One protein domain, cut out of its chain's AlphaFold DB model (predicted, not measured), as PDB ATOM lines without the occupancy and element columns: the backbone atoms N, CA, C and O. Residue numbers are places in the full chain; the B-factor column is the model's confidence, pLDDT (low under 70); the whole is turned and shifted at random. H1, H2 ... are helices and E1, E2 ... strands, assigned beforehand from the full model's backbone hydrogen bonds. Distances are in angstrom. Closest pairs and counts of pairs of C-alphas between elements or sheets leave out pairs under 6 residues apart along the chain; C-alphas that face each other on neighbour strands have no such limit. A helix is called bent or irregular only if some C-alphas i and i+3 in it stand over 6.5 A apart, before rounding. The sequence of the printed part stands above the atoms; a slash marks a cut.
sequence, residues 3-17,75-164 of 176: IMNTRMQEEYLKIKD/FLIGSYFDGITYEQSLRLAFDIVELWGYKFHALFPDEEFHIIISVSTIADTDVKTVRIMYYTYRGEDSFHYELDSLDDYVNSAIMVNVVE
ATOM      1  N   ILE A   3     -54.600 -37.611  74.127       95.81
ATOM      2  CA  ILE A   3     -53.200 -37.172  74.107       95.81
ATOM      3  C   ILE A   3     -52.418 -37.956  75.164       95.81
ATOM      4  O   ILE A   3     -52.878 -38.144  76.287       95.81
ATOM      5  N   MET A   4     -51.231 -38.444  74.808       97.25
ATOM      6  CA  MET A   4     -50.363 -39.210  75.705       97.25
ATOM      7  C   MET A   4     -48.934 -38.701  75.612       97.25
ATOM      8  O   MET A   4     -48.418 -38.553  74.501       97.25
ATOM      9  N   ASN A   5     -48.268 -38.553  76.757       96.88
ATOM     10  CA  ASN A   5     -46.822 -38.359  76.759       96.88
ATOM     11  C   ASN A   5     -46.085 -39.643  76.345       96.88
ATOM     12  O   ASN A   5     -46.642 -40.747  76.366       96.88
ATOM     13  N   THR A   6     -44.809 -39.512  75.991       96.88
ATOM     14  CA  THR A   6     -43.955 -40.610  75.513       96.88
ATOM     15  C   THR A   6     -43.967 -41.795  76.483       96.88
ATOM     16  O   THR A   6     -44.107 -42.947  76.074       96.88
ATOM     17  N   ARG A   7     -43.908 -41.529  77.792       95.81
ATOM     18  CA  ARG A   7     -43.934 -42.572  78.829       95.81
ATOM     19  C   ARG A   7     -45.246 -43.348  78.843       95.81
ATOM     20  O   ARG A   7     -45.237 -44.564  79.008       95.81
ATOM     21  N   MET A   8     -46.377 -42.670  78.683       97.44
ATOM     22  CA  MET A   8     -47.676 -43.332  78.644       97.44
ATOM     23  C   MET A   8     -47.857 -44.142  77.366       97.44
ATOM     24  O   MET A   8     -48.398 -45.242  77.427       97.44
ATOM     25  N   GLN A   9     -47.336 -43.667  76.233       97.19
ATOM     26  CA  GLN A   9     -47.300 -44.467  75.007       97.19
ATOM     27  C   GLN A   9     -46.518 -45.774  75.227       97.19
ATOM     28  O   GLN A   9     -46.978 -46.843  74.825       97.19
ATOM     29  N   GLU A  10     -45.377 -45.725  75.925       96.19
ATOM     30  CA  GLU A  10     -44.613 -46.923  76.297       96.19
ATOM     31  C   GLU A  10     -45.391 -47.868  77.223       96.19
ATOM     32  O   GLU A  10     -45.331 -49.085  77.040       96.19
ATOM     33  N   GLU A  11     -46.113 -47.347  78.222       96.38
ATOM     34  CA  GLU A  11     -46.960 -48.165  79.101       96.38
ATOM     35  C   GLU A  11     -48.133 -48.792  78.333       96.38
ATOM     36  O   GLU A  11     -48.379 -49.992  78.459       96.38
ATOM     37  N   TYR A  12     -48.798 -48.024  77.468       96.00
ATOM     38  CA  TYR A  12     -49.895 -48.501  76.630       96.00
ATOM     39  C   TYR A  12     -49.457 -49.642  75.702       96.00
ATOM     40  O   TYR A  12     -50.142 -50.659  75.594       96.00
ATOM     41  N   LEU A  13     -48.273 -49.543  75.088       96.06
ATOM     42  CA  LEU A  13     -47.736 -50.600  74.223       96.06
ATOM     43  C   LEU A  13     -47.557 -51.949  74.938       96.06
ATOM     44  O   LEU A  13     -47.620 -52.982  74.273       96.06
ATOM     45  N   LYS A  14     -47.350 -51.956  76.263       93.81
ATOM     46  CA  LYS A  14     -47.217 -53.191  77.059       93.81
ATOM     47  C   LYS A  14     -48.553 -53.898  77.264       93.81
ATOM     48  O   LYS A  14     -48.562 -55.111  77.447       93.81
ATOM     49  N   ILE A  15     -49.655 -53.148  77.236       94.06
ATOM     50  CA  ILE A  15     -50.995 -53.647  77.568       94.06
ATOM     51  C   ILE A  15     -51.955 -53.697  76.372       94.06
ATOM     52  O   ILE A  15     -53.049 -54.240  76.492       94.06
ATOM     53  N   LYS A  16     -51.577 -53.135  75.217       89.69
ATOM     54  CA  LYS A  16     -52.470 -52.986  74.053       89.69
ATOM     55  C   LYS A  16     -53.066 -54.309  73.548       89.69
ATOM     56  O   LYS A  16     -54.196 -54.313  73.074       89.69
ATOM     57  N   ASP A  17     -52.309 -55.401  73.669       88.38
ATOM     58  CA  ASP A  17     -52.668 -56.741  73.185       88.38
ATOM     59  C   ASP A  17     -53.145 -57.657  74.330       88.38
ATOM     60  O   ASP A  17     -53.241 -58.871  74.161       88.38
ATOM     61  N   PHE A  75     -58.833 -40.777  92.350       91.81
ATOM     62  CA  PHE A  75     -58.618 -42.043  93.046       91.81
ATOM     63  C   PHE A  75     -57.579 -42.947  92.364       91.81
ATOM     64  O   PHE A  75     -57.240 -42.796  91.191       91.81
ATOM     65  N   LEU A  76     -57.095 -43.943  93.115       94.00
ATOM     66  CA  LEU A  76     -56.264 -45.036  92.608       94.00
ATOM     67  C   LEU A  76     -57.138 -46.245  92.263       94.00
ATOM     68  O   LEU A  76     -57.886 -46.715  93.121       94.00
ATOM     69  N   ILE A  77     -57.001 -46.801  91.055       94.00
ATOM     70  CA  ILE A  77     -57.755 -47.993  90.616       94.00
ATOM     71  C   ILE A  77     -57.568 -49.146  91.609       94.00
ATOM     72  O   ILE A  77     -58.543 -49.708  92.101       94.00
ATOM     73  N   GLY A  78     -56.323 -49.445  91.990       91.50
ATOM     74  CA  GLY A  78     -56.011 -50.552  92.900       91.50
ATOM     75  C   GLY A  78     -56.648 -50.450  94.295       91.50
ATOM     76  O   GLY A  78     -56.696 -51.447  95.002       91.50
ATOM     77  N   SER A  79     -57.171 -49.284  94.692       92.06
ATOM     78  CA  SER A  79     -57.903 -49.121  95.957       92.06
ATOM     79  C   SER A  79     -59.355 -49.615  95.898       92.06
ATOM     80  O   SER A  79     -59.991 -49.744  96.941       92.06
ATOM     81  N   TYR A  80     -59.896 -49.862  94.701       92.31
ATOM     82  CA  TYR A  80     -61.302 -50.229  94.482       92.31
ATOM     83  C   TYR A  80     -61.497 -51.601  93.831       92.31
ATOM     84  O   TYR A  80     -62.642 -52.046  93.687       92.31
ATOM     85  N   PHE A  81     -60.406 -52.251  93.425       91.81
ATOM     86  CA  PHE A  81     -60.415 -53.532  92.730       91.81
ATOM     87  C   PHE A  81     -59.397 -54.475  93.374       91.81
ATOM     88  O   PHE A  81     -58.192 -54.249  93.301       91.81
ATOM     89  N   ASP A  82     -59.886 -55.545  93.999       89.81
ATOM     90  CA  ASP A  82     -59.061 -56.549  94.665       89.81
ATOM     91  C   ASP A  82     -58.545 -57.590  93.664       89.81
ATOM     92  O   ASP A  82     -59.285 -58.080  92.804       89.81
ATOM     93  N   GLY A  83     -57.275 -57.978  93.820       86.81
ATOM     94  CA  GLY A  83     -56.634 -59.018  93.006       86.81
ATOM     95  C   GLY A  83     -56.219 -58.574  91.600       86.81
ATOM     96  O   GLY A  83     -55.763 -59.409  90.822       86.81
ATOM     97  N   ILE A  84     -56.346 -57.284  91.285       90.75
ATOM     98  CA  ILE A  84     -55.959 -56.713  89.995       90.75
ATOM     99  C   ILE A  84     -54.443 -56.451  89.939       90.75
ATOM    100  O   ILE A  84     -53.846 -55.955  90.898       90.75
ATOM    101  N   THR A  85     -53.793 -56.774  88.819       92.12
ATOM    102  CA  THR A  85     -52.386 -56.401  88.590       92.12
ATOM    103  C   THR A  85     -52.259 -54.944  88.144       92.12
ATOM    104  O   THR A  85     -53.248 -54.281  87.825       92.12
ATOM    105  N   TYR A  86     -51.028 -54.430  88.085       93.62
ATOM    106  CA  TYR A  86     -50.754 -53.104  87.529       93.62
ATOM    107  C   TYR A  86     -51.226 -52.993  86.072       93.62
ATOM    108  O   TYR A  86     -51.952 -52.065  85.726       93.62
ATOM    109  N   GLU A  87     -50.866 -53.957  85.230       93.75
ATOM    110  CA  GLU A  87     -51.209 -53.957  83.809       93.75
ATOM    111  C   GLU A  87     -52.725 -54.040  83.597       93.75
ATOM    112  O   GLU A  87     -53.277 -53.326  82.762       93.75
ATOM    113  N   GLN A  88     -53.411 -54.855  84.403       93.31
ATOM    114  CA  GLN A  88     -54.872 -54.932  84.403       93.31
ATOM    115  C   GLN A  88     -55.512 -53.631  84.899       93.31
ATOM    116  O   GLN A  88     -56.503 -53.191  84.327       93.31
ATOM    117  N   SER A  89     -54.935 -52.987  85.921       94.62
ATOM    118  CA  SER A  89     -55.403 -51.683  86.413       94.62
ATOM    119  C   SER A  89     -55.285 -50.613  85.338       94.62
ATOM    120  O   SER A  89     -56.200 -49.814  85.164       94.62
ATOM    121  N   LEU A  90     -54.169 -50.607  84.603       96.19
ATOM    122  CA  LEU A  90     -53.946 -49.667  83.513       96.19
ATOM    123  C   LEU A  90     -54.926 -49.929  82.371       96.19
ATOM    124  O   LEU A  90     -55.550 -48.994  81.882       96.19
ATOM    125  N   ARG A  91     -55.117 -51.198  81.993       94.56
ATOM    126  CA  ARG A  91     -56.082 -51.582  80.960       94.56
ATOM    127  C   ARG A  91     -57.503 -51.162  81.326       94.56
ATOM    128  O   ARG A  91     -58.164 -50.511  80.523       94.56
ATOM    129  N   LEU A  92     -57.934 -51.471  82.547       93.75
ATOM    130  CA  LEU A  92     -59.235 -51.064  83.071       93.75
ATOM    131  C   LEU A  92     -59.378 -49.538  83.092       93.75
ATOM    132  O   LEU A  92     -60.452 -49.027  82.799       93.75
ATOM    133  N   ALA A  93     -58.310 -48.801  83.407       96.06
ATOM    134  CA  ALA A  93     -58.357 -47.347  83.413       96.06
ATOM    135  C   ALA A  93     -58.643 -46.761  82.026       96.06
ATOM    136  O   ALA A  93     -59.448 -45.839  81.929       96.06
ATOM    137  N   PHE A  94     -58.060 -47.319  80.960       95.94
ATOM    138  CA  PHE A  94     -58.395 -46.915  79.590       95.94
ATOM    139  C   PHE A  94     -59.877 -47.144  79.272       95.94
ATOM    140  O   PHE A  94     -60.537 -46.225  78.792       95.94
ATOM    141  N   ASP A  95     -60.410 -48.321  79.612       93.38
ATOM    142  CA  ASP A  95     -61.824 -48.640  79.377       93.38
ATOM    143  C   ASP A  95     -62.756 -47.717  80.207       93.38
ATOM    144  O   ASP A  95     -63.805 -47.281  79.728       93.38
ATOM    145  N   ILE A  96     -62.371 -47.367  81.444       94.94
ATOM    146  CA  ILE A  96     -63.112 -46.420  82.298       94.94
ATOM    147  C   ILE A  96     -63.102 -45.015  81.702       94.94
ATOM    148  O   ILE A  96     -64.157 -44.390  81.636       94.94
ATOM    149  N   VAL A  97     -61.943 -44.510  81.270       96.44
ATOM    150  CA  VAL A  97     -61.837 -43.154  80.712       96.44
ATOM    151  C   VAL A  97     -62.636 -43.014  79.419       96.44
ATOM    152  O   VAL A  97     -63.288 -41.989  79.218       96.44
ATOM    153  N   GLU A  98     -62.647 -44.042  78.570       95.19
ATOM    154  CA  GLU A  98     -63.495 -44.071  77.377       95.19
ATOM    155  C   GLU A  98     -64.986 -44.026  77.754       95.19
ATOM    156  O   GLU A  98     -65.730 -43.169  77.270       95.19
ATOM    157  N   LEU A  99     -65.422 -44.886  78.684       95.62
ATOM    158  CA  LEU A  99     -66.808 -44.913  79.156       95.62
ATOM    159  C   LEU A  99     -67.231 -43.585  79.796       95.62
ATOM    160  O   LEU A  99     -68.340 -43.101  79.558       95.62
ATOM    161  N   TRP A 100     -66.373 -43.002  80.628       96.69
ATOM    162  CA  TRP A 100     -66.628 -41.714  81.261       96.69
ATOM    163  C   TRP A 100     -66.728 -40.610  80.222       96.69
ATOM    164  O   TRP A 100     -67.674 -39.834  80.298       96.69
ATOM    165  N   GLY A 101     -65.841 -40.588  79.223       96.88
ATOM    166  CA  GLY A 101     -65.893 -39.611  78.138       96.88
ATOM    167  C   GLY A 101     -67.239 -39.612  77.422       96.88
ATOM    168  O   GLY A 101     -67.876 -38.567  77.307       96.88
ATOM    169  N   TYR A 102     -67.744 -40.795  77.057       96.44
ATOM    170  CA  TYR A 102     -69.081 -40.913  76.467       96.44
ATOM    171  C   TYR A 102     -70.193 -40.418  77.391       96.44
ATOM    172  O   TYR A 102     -71.151 -39.801  76.931       96.44
ATOM    173  N   LYS A 103     -70.100 -40.695  78.693       96.62
ATOM    174  CA  LYS A 103     -71.134 -40.294  79.652       96.62
ATOM    175  C   LYS A 103     -71.130 -38.802  79.953       96.62
ATOM    176  O   LYS A 103     -72.212 -38.242  80.083       96.62
ATOM    177  N   PHE A 104     -69.956 -38.195  80.096       97.19
ATOM    178  CA  PHE A 104     -69.825 -36.759  80.308       97.19
ATOM    179  C   PHE A 104     -70.410 -36.001  79.124       97.19
ATOM    180  O   PHE A 104     -71.367 -35.260  79.317       97.19
ATOM    181  N   HIS A 105     -69.957 -36.310  77.909       96.75
ATOM    182  CA  HIS A 105     -70.468 -35.682  76.694       96.75
ATOM    183  C   HIS A 105     -71.981 -35.891  76.512       96.75
ATOM    184  O   HIS A 105     -72.715 -34.958  76.217       96.75
ATOM    185  N   ALA A 106     -72.497 -37.100  76.766       96.56
ATOM    186  CA  ALA A 106     -73.931 -37.361  76.628       96.56
ATOM    187  C   ALA A 106     -74.811 -36.614  77.651       96.56
ATOM    188  O   ALA A 106     -75.994 -36.398  77.388       96.56
ATOM    189  N   LEU A 107     -74.282 -36.295  78.836       97.06
ATOM    190  CA  LEU A 107     -75.022 -35.591  79.890       97.06
ATOM    191  C   LEU A 107     -74.832 -34.074  79.832       97.06
ATOM    192  O   LEU A 107     -75.734 -33.344  80.240       97.06
ATOM    193  N   PHE A 108     -73.676 -33.629  79.349       96.31
ATOM    194  CA  PHE A 108     -73.229 -32.242  79.338       96.31
ATOM    195  C   PHE A 108     -72.501 -31.951  78.015       96.31
ATOM    196  O   PHE A 108     -71.285 -31.785  78.012       96.31
ATOM    197  N   PRO A 109     -73.223 -31.946  76.881       96.06
ATOM    198  CA  PRO A 109     -72.609 -31.775  75.564       96.06
ATOM    199  C   PRO A 109     -71.987 -30.388  75.371       96.06
ATOM    200  O   PRO A 109     -71.076 -30.246  74.570       96.06
ATOM    201  N   ASP A 110     -72.441 -29.385  76.124       93.50
ATOM    202  CA  ASP A 110     -71.967 -27.999  76.019       93.50
ATOM    203  C   ASP A 110     -70.704 -27.723  76.859       93.50
ATOM    204  O   ASP A 110     -70.206 -26.601  76.878       93.50
ATOM    205  N   GLU A 111     -70.205 -28.730  77.580       93.94
ATOM    206  CA  GLU A 111     -69.076 -28.614  78.503       93.94
ATOM    207  C   GLU A 111     -67.893 -29.438  77.976       93.94
ATOM    208  O   GLU A 111     -68.061 -30.562  77.495       93.94
ATOM    209  N   GLU A 112     -66.678 -28.906  78.109       94.31
ATOM    210  CA  GLU A 112     -65.457 -29.655  77.817       94.31
ATOM    211  C   GLU A 112     -64.948 -30.341  79.092       94.31
ATOM    212  O   GLU A 112     -64.908 -29.737  80.163       94.31
ATOM    213  N   PHE A 113     -64.512 -31.600  78.996       95.44
ATOM    214  CA  PHE A 113     -63.924 -32.326  80.128       95.44
ATOM    215  C   PHE A 113     -62.553 -32.865  79.789       95.44
ATOM    216  O   PHE A 113     -62.330 -33.414  78.713       95.44
ATOM    217  N   HIS A 114     -61.638 -32.805  80.746       96.06
ATOM    218  CA  HIS A 114     -60.356 -33.490  80.640       96.06
ATOM    219  C   HIS A 114     -60.365 -34.644  81.629       96.06
ATOM    220  O   HIS A 114     -60.474 -34.436  82.835       96.06
ATOM    221  N   ILE A 115     -60.245 -35.872  81.123       97.12
ATOM    222  CA  ILE A 115     -60.171 -37.091  81.936       97.12
ATOM    223  C   ILE A 115     -58.758 -37.661  81.835       97.12
ATOM    224  O   ILE A 115     -58.269 -37.944  80.744       97.12
ATOM    225  N   ILE A 116     -58.092 -37.839  82.968       97.12
ATOM    226  CA  ILE A 116     -56.665 -38.130  83.039       97.12
ATOM    227  C   ILE A 116     -56.442 -39.540  83.576       97.12
ATOM    228  O   ILE A 116     -57.035 -39.938  84.580       97.12
ATOM    229  N   ILE A 117     -55.501 -40.259  82.962       97.88
ATOM    230  CA  ILE A 117     -54.803 -41.382  83.594       97.88
ATOM    231  C   ILE A 117     -53.390 -40.930  83.939       97.88
ATOM    232  O   ILE A 117     -52.650 -40.475  83.066       97.88
ATOM    233  N   SER A 118     -52.991 -41.123  85.193       96.12
ATOM    234  CA  SER A 118     -51.625 -40.885  85.653       96.12
ATOM    235  C   SER A 118     -51.034 -42.159  86.247       96.12
ATOM    236  O   SER A 118     -51.622 -42.781  87.136       96.12
ATOM    237  N   VAL A 119     -49.867 -42.559  85.744       96.12
ATOM    238  CA  VAL A 119     -49.060 -43.640  86.309       96.12
ATOM    239  C   VAL A 119     -47.858 -43.046  87.016       96.12
ATOM    240  O   VAL A 119     -47.027 -42.367  86.410       96.12
ATOM    241  N   SER A 120     -47.745 -43.377  88.297       90.38
ATOM    242  CA  SER A 120     -46.632 -42.988  89.151       90.38
ATOM    243  C   SER A 120     -46.235 -44.132  90.078       90.38
ATOM    244  O   SER A 120     -46.999 -45.075  90.317       90.38
ATOM    245  N   THR A 121     -45.010 -44.061  90.583       88.31
ATOM    246  CA  THR A 121     -44.486 -45.017  91.555       88.31
ATOM    247  C   THR A 121     -44.768 -44.517  92.970       88.31
ATOM    248  O   THR A 121     -44.574 -43.335  93.255       88.31
ATOM    249  N   ILE A 122     -45.205 -45.400  93.870       81.00
ATOM    250  CA  ILE A 122     -45.334 -45.053  95.292       81.00
ATOM    251  C   ILE A 122     -43.935 -44.749  95.834       81.00
ATOM    252  O   ILE A 122     -43.014 -45.547  95.636       81.00
ATOM    253  N   ALA A 123     -43.790 -43.610  96.518       77.94
ATOM    254  CA  ALA A 123     -42.530 -43.170  97.111       77.94
ATOM    255  C   ALA A 123     -41.854 -44.302  97.903       77.94
ATOM    256  O   ALA A 123     -42.511 -45.032  98.645       77.94
ATOM    257  N   ASP A 124     -40.541 -44.442  97.713       79.94
ATOM    258  CA  ASP A 124     -39.698 -45.462  98.349       79.94
ATOM    259  C   ASP A 124     -40.050 -46.926  98.004       79.94
ATOM    260  O   ASP A 124     -39.598 -47.857  98.673       79.94
ATOM    261  N   THR A 125     -40.814 -47.155  96.931       81.50
ATOM    262  CA  THR A 125     -41.079 -48.490  96.374       81.50
ATOM    263  C   THR A 125     -40.860 -48.504  94.859       81.50
ATOM    264  O   THR A 125     -40.819 -47.450  94.238       81.50
ATOM    265  N   ASP A 126     -40.781 -49.690  94.251       82.81
ATOM    266  CA  ASP A 126     -40.846 -49.863  92.786       82.81
ATOM    267  C   ASP A 126     -42.286 -50.136  92.295       82.81
ATOM    268  O   ASP A 126     -42.511 -50.538  91.150       82.81
ATOM    269  N   VAL A 127     -43.286 -49.963  93.169       85.69
ATOM    270  CA  VAL A 127     -44.682 -50.296  92.873       85.69
ATOM    271  C   VAL A 127     -45.334 -49.153  92.111       85.69
ATOM    272  O   VAL A 127     -45.494 -48.047  92.631       85.69
ATOM    273  N   LYS A 128     -45.753 -49.440  90.877       91.69
ATOM    274  CA  LYS A 128     -46.548 -48.526  90.055       91.69
ATOM    275  C   LYS A 128     -48.011 -48.544  90.470       91.69
ATOM    276  O   LYS A 128     -48.573 -49.593  90.780       91.69
ATOM    277  N   THR A 129     -48.635 -47.379  90.401       94.06
ATOM    278  CA  THR A 129     -50.065 -47.188  90.638       94.06
ATOM    279  C   THR A 129     -50.700 -46.465  89.467       94.06
ATOM    280  O   THR A 129     -50.034 -45.705  88.767       94.06
ATOM    281  N   VAL A 130     -51.988 -46.726  89.256       96.94
ATOM    282  CA  VAL A 130     -52.793 -46.098  88.209       96.94
ATOM    283  C   VAL A 130     -53.836 -45.225  88.885       96.94
ATOM    284  O   VAL A 130     -54.656 -45.721  89.664       96.94
ATOM    285  N   ARG A 131     -53.775 -43.931  88.598       96.00
ATOM    286  CA  ARG A 131     -54.688 -42.905  89.088       96.00
ATOM    287  C   ARG A 131     -55.599 -42.447  87.960       96.00
ATOM    288  O   ARG A 131     -55.117 -42.267  86.843       96.00
ATOM    289  N   ILE A 132     -56.873 -42.237  88.275       96.50
ATOM    290  CA  ILE A 132     -57.831 -41.553  87.401       96.50
ATOM    291  C   ILE A 132     -58.335 -40.307  88.113       96.50
ATOM    292  O   ILE A 132     -58.494 -40.297  89.336       96.50
ATOM    293  N   MET A 133     -58.562 -39.271  87.323       94.94
ATOM    294  CA  MET A 133     -59.121 -37.991  87.733       94.94
ATOM    295  C   MET A 133     -59.745 -37.308  86.519       94.94
ATOM    296  O   MET A 133     -59.454 -37.675  85.381       94.94
ATOM    297  N   TYR A 134     -60.616 -36.340  86.750       95.69
ATOM    298  CA  TYR A 134     -61.148 -35.472  85.709       95.69
ATOM    299  C   TYR A 134     -61.396 -34.070  86.259       95.69
ATOM    300  O   TYR A 134     -61.443 -33.871  87.473       95.69
ATOM    301  N   TYR A 135     -61.607 -33.128  85.353       94.56
ATOM    302  CA  TYR A 135     -62.153 -31.813  85.660       94.56
ATOM    303  C   TYR A 135     -62.924 -31.273  84.451       94.56
ATOM    304  O   TYR A 135     -62.717 -31.741  83.324       94.56
ATOM    305  N   THR A 136     -63.821 -30.317  84.683       94.44
ATOM    306  CA  THR A 136     -64.473 -29.558  83.607       94.44
ATOM    307  C   THR A 136     -63.538 -28.431  83.176       94.44
ATOM    308  O   THR A 136     -63.070 -27.662  84.015       94.44
ATOM    309  N   TYR A 137     -63.229 -28.339  81.887       92.38
ATOM    310  CA  TYR A 137     -62.374 -27.297  81.335       92.38
ATOM    311  C   TYR A 137     -63.189 -26.022  81.097       92.38
ATOM    312  O   TYR A 137     -64.198 -26.038  80.398       92.38
ATOM    313  N   ARG A 138     -62.743 -24.908  81.687       88.75
ATOM    314  CA  ARG A 138     -63.482 -23.632  81.714       88.75
ATOM    315  C   ARG A 138     -62.821 -22.508  80.909       88.75
ATOM    316  O   ARG A 138     -63.156 -21.344  81.085       88.75
ATOM    317  N   GLY A 139     -61.909 -22.848  79.996       77.62
ATOM    318  CA  GLY A 139     -61.274 -21.874  79.099       77.62
ATOM    319  C   GLY A 139     -60.065 -21.140  79.684       77.62
ATOM    320  O   GLY A 139     -59.505 -20.275  79.013       77.62
ATOM    321  N   GLU A 140     -59.626 -21.480  80.898       67.00
ATOM    322  CA  GLU A 140     -58.321 -21.041  81.385       67.00
ATOM    323  C   GLU A 140     -57.220 -21.882  80.730       67.00
ATOM    324  O   GLU A 140     -57.123 -23.096  80.940       67.00
ATOM    325  N   ASP A 141     -56.379 -21.237  79.918       54.59
ATOM    326  CA  ASP A 141     -55.149 -21.843  79.417       54.59
ATOM    327  C   ASP A 141     -54.369 -22.435  80.605       54.59
ATOM    328  O   ASP A 141     -54.085 -21.728  81.570       54.59
ATOM    329  N   SER A 142     -53.978 -23.712  80.512       56.31
ATOM    330  CA  SER A 142     -53.036 -24.419  81.408       56.31
ATOM    331  C   SER A 142     -53.525 -24.977  82.756       56.31
ATOM    332  O   SER A 142     -52.681 -25.403  83.552       56.31
ATOM    333  N   PHE A 143     -54.831 -25.081  83.036       67.12
ATOM    334  CA  PHE A 143     -55.249 -25.767  84.267       67.12
ATOM    335  C   PHE A 143     -54.759 -27.243  84.289       67.12
ATOM    336  O   PHE A 143     -55.047 -28.038  83.400       67.12
ATOM    337  N   HIS A 144     -53.941 -27.588  85.294       78.75
ATOM    338  CA  HIS A 144     -53.147 -28.822  85.478       78.75
ATOM    339  C   HIS A 144     -52.108 -29.203  84.413       78.75
ATOM    340  O   HIS A 144     -50.939 -29.409  84.767       78.75
ATOM    341  N   TYR A 145     -52.519 -29.390  83.159       83.31
ATOM    342  CA  TYR A 145     -51.662 -29.929  82.106       83.31
ATOM    343  C   TYR A 145     -51.680 -29.057  80.857       83.31
ATOM    344  O   TYR A 145     -52.695 -28.930  80.179       83.31
ATOM    345  N   GLU A 146     -50.508 -28.548  80.485       87.62
ATOM    346  CA  GLU A 146     -50.279 -28.044  79.135       87.62
ATOM    347  C   GLU A 146     -50.216 -29.233  78.169       87.62
ATOM    348  O   GLU A 146     -49.247 -29.996  78.164       87.62
ATOM    349  N   LEU A 147     -51.268 -29.407  77.363       89.00
ATOM    350  CA  LEU A 147     -51.423 -30.562  76.471       89.00
ATOM    351  C   LEU A 147     -50.263 -30.705  75.469       89.00
ATOM    352  O   LEU A 147     -49.821 -31.824  75.198       89.00
ATOM    353  N   ASP A 148     -49.722 -29.582  74.989       87.88
ATOM    354  CA  ASP A 148     -48.583 -29.539  74.062       87.88
ATOM    355  C   ASP A 148     -47.226 -29.817  74.743       87.88
ATOM    356  O   ASP A 148     -46.255 -30.166  74.068       87.88
ATOM    357  N   SER A 149     -47.163 -29.713  76.075       90.25
ATOM    358  CA  SER A 149     -45.944 -29.849  76.889       90.25
ATOM    359  C   SER A 149     -45.987 -31.074  77.818       90.25
ATOM    360  O   SER A 149     -45.217 -31.170  78.773       90.25
ATOM    361  N   LEU A 150     -46.866 -32.055  77.567       91.56
ATOM    362  CA  LEU A 150     -47.034 -33.226  78.448       91.56
ATOM    363  C   LEU A 150     -45.754 -34.064  78.651       91.56
ATOM    364  O   LEU A 150     -45.629 -34.773  79.656       91.56
ATOM    365  N   ASP A 151     -44.801 -34.010  77.720       92.69
ATOM    366  CA  ASP A 151     -43.510 -34.697  77.846       92.69
ATOM    367  C   ASP A 151     -42.573 -34.065  78.894       92.69
ATOM    368  O   ASP A 151     -41.667 -34.747  79.385       92.69
ATOM    369  N   ASP A 152     -42.823 -32.824  79.328       91.94
ATOM    370  CA  ASP A 152     -42.037 -32.159  80.378       91.94
ATOM    371  C   ASP A 152     -42.269 -32.783  81.767       91.94
ATOM    372  O   ASP A 152     -41.447 -32.648  82.682       91.94
ATOM    373  N   TYR A 153     -43.346 -33.556  81.932       87.12
ATOM    374  CA  TYR A 153     -43.657 -34.300  83.152       87.12
ATOM    375  C   TYR A 153     -42.841 -35.599  83.233       87.12
ATOM    376  O   TYR A 153     -43.356 -36.719  83.210       87.12
ATOM    377  N   VAL A 154     -41.523 -35.447  83.383       85.75
ATOM    378  CA  VAL A 154     -40.523 -36.520  83.247       85.75
ATOM    379  C   VAL A 154     -40.634 -37.677  84.244       85.75
ATOM    380  O   VAL A 154     -39.952 -38.681  84.049       85.75
ATOM    381  N   ASN A 155     -41.453 -37.576  85.292       85.69
ATOM    382  CA  ASN A 155     -41.595 -38.609  86.327       85.69
ATOM    383  C   ASN A 155     -42.926 -39.372  86.270       85.69
ATOM    384  O   ASN A 155     -43.120 -40.292  87.063       85.69
ATOM    385  N   SER A 156     -43.815 -39.024  85.339       89.44
ATOM    386  CA  SER A 156     -45.161 -39.593  85.271       89.44
ATOM    387  C   SER A 156     -45.492 -40.034  83.852       89.44
ATOM    388  O   SER A 156     -45.131 -39.373  82.879       89.44
ATOM    389  N   ALA A 157     -46.193 -41.157  83.721       96.19
ATOM    390  CA  ALA A 157     -46.861 -41.505  82.471       96.19
ATOM    391  C   ALA A 157     -48.258 -40.880  82.514       96.19
ATOM    392  O   ALA A 157     -49.004 -41.161  83.450       96.19
ATOM    393  N   ILE A 158     -48.599 -40.028  81.548       97.06
ATOM    394  CA  ILE A 158     -49.862 -39.278  81.542       97.06
ATOM    395  C   ILE A 158     -50.603 -39.502  80.221       97.06
ATOM    396  O   ILE A 158     -50.014 -39.385  79.144       97.06
ATOM    397  N   MET A 159     -51.895 -39.809  80.321       97.44
ATOM    398  CA  MET A 159     -52.866 -39.712  79.231       97.44
ATOM    399  C   MET A 159     -53.931 -38.699  79.623       97.44
ATOM    400  O   MET A 159     -54.412 -38.748  80.752       97.44
ATOM    401  N   VAL A 160     -54.320 -37.837  78.689       97.06
ATOM    402  CA  VAL A 160     -55.472 -36.945  78.811       97.06
ATOM    403  C   VAL A 160     -56.452 -37.271  77.687       97.06
ATOM    404  O   VAL A 160     -56.096 -37.226  76.509       97.06
ATOM    405  N   ASN A 161     -57.682 -37.617  78.048       97.31
ATOM    406  CA  ASN A 161     -58.812 -37.699  77.137       97.31
ATOM    407  C   ASN A 161     -59.590 -36.387  77.235       97.31
ATOM    408  O   ASN A 161     -60.278 -36.147  78.226       97.31
ATOM    409  N   VAL A 162     -59.439 -35.548  76.215       96.06
ATOM    410  CA  VAL A 162     -60.206 -34.319  76.019       96.06
ATOM    411  C   VAL A 162     -61.552 -34.702  75.419       96.06
ATOM    412  O   VAL A 162     -61.633 -35.232  74.308       96.06
ATOM    413  N   VAL A 163     -62.607 -34.474  76.179       96.44
ATOM    414  CA  VAL A 163     -63.997 -34.657  75.784       96.44
ATOM    415  C   VAL A 163     -64.493 -33.292  75.345       96.44
ATOM    416  O   VAL A 163     -64.757 -32.443  76.186       96.44
ATOM    417  N   GLU A 164     -64.535 -33.080  74.037       94.25
ATOM    418  CA  GLU A 164     -64.871 -31.788  73.436       94.25
ATOM    419  C   GLU A 164     -66.359 -31.459  73.632       94.25
ATOM    420  O   GLU A 164     -67.214 -32.356  73.605       94.25
TER     421      GLU A 164
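AT A GLANCE: This is residues 3 to 17 and 75 to 164 of the 176 residues of an uncharacterized protein of Butyrivibrio sp. X503 (UniProt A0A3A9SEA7). A twisted wall of three strands, E2 E1 E3, has the long helix H2 laid along one face, while H1 stands up from that face at E3 near the first turns of H2. Small H3 only grazes the wall at E3. The 105 printed residues include three named helices and three named strands, in the order H1 H2 E1 E2 H3 E3; the sheet is antiparallel and the class mixed. The whole is compact, with a radius of gyration of the C-alphas of 14.0 A and spans of 40 by 29 by 26 A.

HOW THE PARTS SIT: Start at H1, residues 6 to 15, and H2, residues 86 to 107: they touch about perpendicular at 73 degrees, H2 with residues 87 to 91 alone, and the closest C-alphas are those of Ile 15 and Glu 87, 6.3 A apart. Next look at the hairpin of E1, residues 112 to 121, and E2, residues 128 to 137, antiparallel at 161 degrees, with N 116 and O 133 at 2.8 A. On the other side of E1 find E3, residues 157 to 163, antiparallel at 168 degrees, with N 115 and O 161 at 2.9 A. H1 and H2 are on the same face, making two layers, helices over one face of a sheet. H2 runs along E1, at 9 degrees on the local plane; its closest C-alphas are those of Val 97 and Ile 115, 6.4 A apart. H3, residues 147 to 152, belongs to the split strand-helix-strand unit E2, H3, E3, two same-way strands with E1 between them, whose crossover is right-handed. Every O i to N i+4 pair is within hydrogen-bond range in H2, but 4 of 6 in H1 and 0 of 2 in H3, where 1 of 3 O i to N i+3 pairs is.

IN THESE COORDINATES: Find C-alpha 6 at (-43.955, -40.610, 75.513), where H1 begins. H2 runs 30.9 A from C-alpha 86, E1 29.4 A and E2 27.9 A. H3 is irregular, with C-alphas 148 and 151 8.2 A apart. E3 ends at C-alpha 163, (-63.997, -34.657, 75.784).

THE WHOLE: The C-alphas farthest apart, of Asp 110 and Asp 124, are 43.0 A apart. Residues 18 to 74 are not printed, and C-alphas 17 and 75 are 25.4 A apart across the cut. Of the links printed whole, none is long. Confidence is low, under 70, at residues 140 to 143.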